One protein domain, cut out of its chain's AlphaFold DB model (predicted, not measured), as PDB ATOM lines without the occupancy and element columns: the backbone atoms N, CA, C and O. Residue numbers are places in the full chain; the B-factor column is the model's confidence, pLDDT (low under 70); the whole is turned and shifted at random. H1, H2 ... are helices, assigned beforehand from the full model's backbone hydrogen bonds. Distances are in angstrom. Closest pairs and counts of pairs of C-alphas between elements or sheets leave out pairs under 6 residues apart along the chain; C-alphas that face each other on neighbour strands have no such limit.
ATOM      1  N   SER A   4      13.011  45.807 -29.361       89.19
ATOM      2  CA  SER A   4      13.909  44.900 -28.634       89.19
ATOM      3  C   SER A   4      14.044  43.533 -29.311       89.19
ATOM      4  O   SER A   4      15.145  42.995 -29.440       89.19
ATOM      5  N   VAL A   5      12.934  42.971 -29.807       89.81
ATOM      6  CA  VAL A   5      12.946  41.673 -30.498       89.81
ATOM      7  C   VAL A   5      13.625  41.795 -31.860       89.81
ATOM      8  O   VAL A   5      14.453  40.955 -32.210       89.81
ATOM      9  N   ALA A   6      13.329  42.844 -32.627       89.31
ATOM     10  CA  ALA A   6      13.938  43.040 -33.939       89.31
ATOM     11  C   ALA A   6      15.464  43.237 -33.842       89.31
ATOM     12  O   ALA A   6      16.216  42.645 -34.621       89.31
ATOM     13  N   LEU A   7      15.929  43.982 -32.836       89.31
ATOM     14  CA  LEU A   7      17.354  44.177 -32.558       89.31
ATOM     15  C   LEU A   7      18.050  42.899 -32.070       89.31
ATOM     16  O   LEU A   7      19.200  42.656 -32.434       89.31
ATOM     17  N   TYR A   8      17.359  42.032 -31.324       91.25
ATOM     18  CA  TYR A   8      17.880  40.706 -30.980       91.25
ATOM     19  C   TYR A   8      18.139  39.851 -32.233       91.25
ATOM     20  O   TYR A   8      19.214  39.269 -32.375       91.25
ATOM     21  N   PHE A   9      17.199  39.808 -33.183       92.00
ATOM     22  CA  PHE A   9      17.393  39.072 -34.441       92.00
ATOM     23  C   PHE A   9      18.481  39.689 -35.332       92.00
ATOM     24  O   PHE A   9      19.186  38.961 -36.035       92.00
ATOM     25  N   TRP A  10      18.648  41.009 -35.295       92.62
ATOM     26  CA  TRP A  10      19.778  41.685 -35.929       92.62
ATOM     27  C   TRP A  10      21.112  41.219 -35.346       92.62
ATOM     28  O   TRP A  10      21.966  40.744 -36.094       92.62
ATOM     29  N   ARG A  11      21.252  41.251 -34.015       92.19
ATOM     30  CA  ARG A  11      22.496  40.898 -33.317       92.19
ATOM     31  C   ARG A  11      22.844  39.410 -33.399       92.19
ATOM     32  O   ARG A  11      23.982  39.064 -33.688       92.19
ATOM     33  N   GLU A  12      21.877  38.533 -33.140       94.12
ATOM     34  CA  GLU A  12      22.122  37.097 -32.914       94.12
ATOM     35  C   GLU A  12      21.838  36.223 -34.142       94.12
ATOM     36  O   GLU A  12      22.298  35.084 -34.223       94.12
ATOM     37  N   LYS A  13      21.037  36.715 -35.096       91.81
ATOM     38  CA  LYS A  13      20.589  35.938 -36.268       91.81
ATOM     39  C   LYS A  13      20.999  36.561 -37.601       91.81
ATOM     40  O   LYS A  13      20.621  36.033 -38.645       91.81
ATOM     41  N   GLY A  14      21.768  37.651 -37.580       92.44
ATOM     42  CA  GLY A  14      22.282  38.301 -38.786       92.44
ATOM     43  C   GLY A  14      21.190  38.903 -39.673       92.44
ATOM     44  O   GLY A  14      21.351  38.970 -40.892       92.44
ATOM     45  N   MET A  15      20.053  39.312 -39.095       92.00
ATOM     46  CA  MET A  15      19.047  40.096 -39.821       92.00
ATOM     47  C   MET A  15      19.687  41.407 -40.312       92.00
ATOM     48  O   MET A  15      20.512  41.977 -39.614       92.00
ATOM     49  N   SER A  16      19.340  41.897 -41.506       93.69
ATOM     50  CA  SER A  16      19.835  43.195 -41.989       93.69
ATOM     51  C   SER A  16      19.069  44.356 -41.353       93.69
ATOM     52  O   SER A  16      17.897  44.208 -41.005       93.69
ATOM     53  N   MET A  17      19.694  45.533 -41.254       91.44
ATOM     54  CA  MET A  17      19.043  46.710 -40.664       91.44
ATOM     55  C   MET A  17      17.788  47.146 -41.444       91.44
ATOM     56  O   MET A  17      16.787  47.510 -40.838       91.44
ATOM     57  N   ASP A  18      17.773  46.999 -42.772       93.56
ATOM     58  CA  ASP A  18      16.575  47.273 -43.582       93.56
ATOM     59  C   ASP A  18      15.387  46.382 -43.189       93.56
ATOM     60  O   ASP A  18      14.238  46.828 -43.158       93.56
ATOM     61  N   LYS A  19      15.653  45.112 -42.843       93.31
ATOM     62  CA  LYS A  19      14.621  44.199 -42.339       93.31
ATOM     63  C   LYS A  19      14.167  44.588 -40.937       93.31
ATOM     64  O   LYS A  19      12.971  44.526 -40.677       93.31
ATOM     65  N   VAL A  20      15.081  45.015 -40.062       91.44
ATOM     66  CA  VAL A  20      14.740  45.518 -38.718       91.44
ATOM     67  C   VAL A  20      13.762  46.686 -38.822       91.44
ATOM     68  O   VAL A  20      12.689  46.641 -38.224       91.44
ATOM     69  N   LEU A  21      14.097  47.692 -39.633       93.50
ATOM     70  CA  LEU A  21      13.267  48.876 -39.859       93.50
ATOM     71  C   LEU A  21      11.901  48.509 -40.460       93.50
ATOM     72  O   LEU A  21      10.864  48.938 -39.962       93.50
ATOM     73  N   SER A  22      11.872  47.613 -41.449       93.00
ATOM     74  CA  SER A  22      10.622  47.116 -42.042       93.00
ATOM     75  C   SER A  22       9.724  46.367 -41.039       93.00
ATOM     76  O   SER A  22       8.516  46.592 -40.995       93.00
ATOM     77  N   HIS A  23      10.295  45.505 -40.187       92.19
ATOM     78  CA  HIS A  23       9.537  44.706 -39.210       92.19
ATOM     79  C   HIS A  23       9.042  45.495 -37.988       92.19
ATOM     80  O   HIS A  23       8.096  45.061 -37.314       92.19
ATOM     81  N   THR A  24       9.701  46.610 -37.682       90.94
ATOM     82  CA  THR A  24       9.348  47.520 -36.583       90.94
ATOM     83  C   THR A  24       8.485  48.693 -37.055       90.94
ATOM     84  O   THR A  24       7.740  49.247 -36.260       90.94
ATOM     85  N   GLY A  25       8.512  49.020 -38.350       92.81
ATOM     86  CA  GLY A  25       7.740  50.110 -38.949       92.81
ATOM     87  C   GLY A  25       8.456  51.465 -38.939       92.81
ATOM     88  O   GLY A  25       7.919  52.436 -39.475       92.81
ATOM     89  N   PHE A  26       9.670  51.541 -38.387       93.44
ATOM     90  CA  PHE A  26      10.467  52.767 -38.367       93.44
ATOM     91  C   PHE A  26      11.167  53.004 -39.703       93.44
ATOM     92  O   PHE A  26      11.595  52.077 -40.386       93.44
ATOM     93  N   LYS A  27      11.310  54.278 -40.083       91.69
ATOM     94  CA  LYS A  27      12.017  54.672 -41.315       91.69
ATOM     95  C   LYS A  27      13.478  55.026 -41.066       91.69
ATOM     96  O   LYS A  27      14.271  55.017 -42.005       91.69
ATOM     97  N   ARG A  28      13.826  55.380 -39.827       92.62
ATOM     98  CA  ARG A  28      15.170  55.795 -39.427       92.62
ATOM     99  C   ARG A  28      15.610  55.013 -38.203       92.62
ATOM    100  O   ARG A  28      14.805  54.681 -37.339       92.62
ATOM    101  N   LEU A  29      16.916  54.771 -38.127       88.69
ATOM    102  CA  LEU A  29      17.536  54.118 -36.976       88.69
ATOM    103  C   LEU A  29      17.399  54.956 -35.695       88.69
ATOM    104  O   LEU A  29      17.260  54.384 -34.624       88.69
ATOM    105  N   ALA A  30      17.430  56.288 -35.817       90.19
ATOM    106  CA  ALA A  30      17.249  57.196 -34.686       90.19
ATOM    107  C   ALA A  30      15.879  56.987 -34.023       90.19
ATOM    108  O   ALA A  30      15.835  56.697 -32.836       90.19
ATOM    109  N   ASP A  31      14.800  57.000 -34.812       92.06
ATOM    110  CA  ASP A  31      13.434  56.772 -34.324       92.06
ATOM    111  C   ASP A  31      13.298  55.401 -33.627       92.06
ATOM    112  O   ASP A  31      12.707  55.291 -32.560       92.06
ATOM    113  N   LEU A  32      13.904  54.350 -34.201       91.94
ATOM    114  CA  LEU A  32      13.922  53.013 -33.592       91.94
ATOM    115  C   LEU A  32      14.655  52.998 -32.240       91.94
ATOM    116  O   LEU A  32      14.256  52.283 -31.324       91.94
ATOM    117  N   HIS A  33      15.764  53.728 -32.139       89.62
ATOM    118  CA  HIS A  33      16.565  53.814 -30.922       89.62
ATOM    119  C   HIS A  33      15.850  54.613 -29.827       89.62
ATOM    120  O   HIS A  33      15.872  54.203 -28.670       89.62
ATOM    121  N   GLU A  34      15.206  55.722 -30.186       92.50
ATOM    122  CA  GLU A  34      14.378  56.508 -29.267       92.50
ATOM    123  C   GLU A  34      13.231  55.664 -28.705       92.50
ATOM    124  O   GLU A  34      13.062  55.611 -27.488       92.50
ATOM    125  N   GLU A  35      12.523  54.924 -29.565       92.44
ATOM    126  CA  GLU A  35      11.455  54.024 -29.119       92.44
ATOM    127  C   GLU A  35      11.986  52.925 -28.198       92.44
ATOM    128  O   GLU A  35      11.394  52.640 -27.165       92.44
ATOM    129  N   LEU A  36      13.130  52.317 -28.529       91.69
ATOM    130  CA  LEU A  36      13.726  51.289 -27.680       91.69
ATOM    131  C   LEU A  36      14.034  51.820 -26.275       91.69
ATOM    132  O   LEU A  36      13.807  51.118 -25.295       91.69
ATOM    133  N   ILE A  37      14.582  53.033 -26.172       93.00
ATOM    134  CA  ILE A  37      14.861  53.653 -24.873       93.00
ATOM    135  C   ILE A  37      13.559  53.878 -24.112       93.00
ATOM    136  O   ILE A  37      13.495  53.566 -22.926       93.00
ATOM    137  N   TYR A  38      12.528  54.384 -24.788       91.56
ATOM    138  CA  TYR A  38      11.218  54.573 -24.180       91.56
ATOM    139  C   TYR A  38      10.633  53.252 -23.667       91.56
ATOM    140  O   TYR A  38      10.222  53.184 -22.512       91.56
ATOM    141  N   ASP A  39      10.671  52.190 -24.473       90.62
ATOM    142  CA  ASP A  39      10.206  50.853 -24.094       90.62
ATOM    143  C   ASP A  39      10.954  50.313 -22.866       90.62
ATOM    144  O   ASP A  39      10.343  49.722 -21.976       90.62
ATOM    145  N   LEU A  40      12.274  50.520 -22.799       89.94
ATOM    146  CA  LEU A  40      13.094  50.091 -21.664       89.94
ATOM    147  C   LEU A  40      12.748  50.861 -20.385       89.94
ATOM    148  O   LEU A  40      12.598  50.237 -19.338       89.94
ATOM    149  N   LEU A  41      12.578  52.182 -20.473       92.69
ATOM    150  CA  LEU A  41      12.163  53.015 -19.338       92.69
ATOM    151  C   LEU A  41      10.748  52.660 -18.871       92.69
ATOM    152  O   LEU A  41      10.500  52.523 -17.678       92.69
ATOM    153  N   ALA A  42       9.821  52.455 -19.808       89.25
ATOM    154  CA  ALA A  42       8.458  52.048 -19.494       89.25
ATOM    155  C   ALA A  42       8.422  50.666 -18.825       89.25
ATOM    156  O   ALA A  42       7.632  50.448 -17.907       89.25
ATOM    157  N   GLN A  43       9.281  49.737 -19.259       89.25
ATOM    158  CA  GLN A  43       9.420  48.439 -18.609       89.25
ATOM    159  C   GLN A  43       9.989  48.578 -17.191       89.25
ATOM    160  O   GLN A  43       9.468  47.940 -16.281       89.25
ATOM    161  N   GLU A  44      11.019  49.404 -16.995       89.50
ATOM    162  CA  GLU A  44      11.598  49.677 -15.674       89.50
ATOM    163  C   GLU A  44      10.541  50.227 -14.708       89.50
ATOM    164  O   GLU A  44      10.328  49.653 -13.641       89.50
ATOM    165  N   TRP A  45       9.782  51.243 -15.127       88.00
ATOM    166  CA  TRP A  45       8.690  51.801 -14.324       88.00
ATOM    167  C   TRP A  45       7.597  50.776 -14.020       88.00
ATOM    168  O   TRP A  45       7.148  50.669 -12.883       88.00
ATOM    169  N   ALA A  46       7.202  49.965 -15.006       88.19
ATOM    170  CA  ALA A  46       6.211  48.917 -14.786       88.19
ATOM    171  C   ALA A  46       6.705  47.840 -13.801       88.19
ATOM    172  O   ALA A  46       5.920  47.311 -13.011       88.19
ATOM    173  N   GLU A  47       7.994  47.493 -13.835       90.31
ATOM    174  CA  GLU A  47       8.590  46.567 -12.873       90.31
ATOM    175  C   GLU A  47       8.617  47.152 -11.458       90.31
ATOM    176  O   GLU A  47       8.329  46.430 -10.498       90.31
ATOM    177  N   ASP A  48       8.924  48.439 -11.322       85.88
ATOM    178  CA  ASP A  48       8.930  49.130 -10.034       85.88
ATOM    179  C   ASP A  48       7.515  49.241  -9.447       85.88
ATOM    180  O   ASP A  48       7.302  48.876  -8.286       85.88
ATOM    181  N   ASP A  49       6.515  49.563 -10.269       83.19
ATOM    182  CA  ASP A  49       5.096  49.564  -9.886       83.19
ATOM    183  C   ASP A  49       4.611  48.193  -9.398       83.19
ATOM    184  O   ASP A  49       3.783  48.094  -8.482       83.19
ATOM    185  N   MET A  50       5.104  47.113 -10.014       85.12
ATOM    186  CA  MET A  50       4.795  45.738  -9.609       85.12
ATOM    187  C   MET A  50       5.484  45.338  -8.299       85.12
ATOM    188  O   MET A  50       4.981  44.458  -7.596       85.12
ATOM    189  N   ARG A  51       6.633  45.945  -7.978       88.69
ATOM    190  CA  ARG A  51       7.388  45.704  -6.735       88.69
ATOM    191  C   ARG A  51       6.905  46.567  -5.569       88.69
ATOM    192  O   ARG A  51       7.234  46.257  -4.423       88.69
TER     193      ARG A  51
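AT A GLANCE: This is residues 4 to 51 of the 119 residues of an uncharacterized protein of Rhizobium borbori (UniProt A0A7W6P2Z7). One long helix, H3, has a small head at its beginning, a helical hairpin of the short H1 and H2, while its residues 41 to 51 stick out as a free arm. The printed part has 48 residues with three named helices, in the order H1, H2, H3, and is all helix. It is loose, with a radius of gyration of the C-alphas of 12.5 A, and elongated, spanning 37 by 21 by 12 A.

IN THESE COORDINATES: Find C-alpha 29 at (17.536, 54.118, -36.976); from there H3, residues 29 to 51, runs 33.0 A to C-alpha 51 at (7.388, 45.704, -6.735). H2 is residues 17 to 24, 10.6 A long. H1, residues 4 to 13, starts at (13.909, 44.900, -28.634) and is 13.5 A long.

HOW THE PARTS SIT: Look at residues 29 to 32, with which alone H3 touches H2, and only just, with 3 pairs of C-alphas within 8 A; the closest, Leu 21 and Leu 29, are 7.3 A apart. They run the same way at a steep tilt of 48 degrees. H1 and H2, a hairpin, touch, the closest C-alphas, Ala 6 and Val 20, 5.4 A apart; they run opposite ways at a shallow tilt of 34 degrees, only just short of steep. H1 and H3 are close but not clearly touching, the closest C-alphas, Ser 4 and Leu 36, 6.5 A apart. In H1, H2 and H3 every O i to N i+4 pair is within hydrogen-bond range.

THE WHOLE: The farthest C-alphas, Asp 18 and Arg 51, are 38.0 A apart. The printed part has no cut, both links are tight, and no printed residue is under 70 in pLDDT.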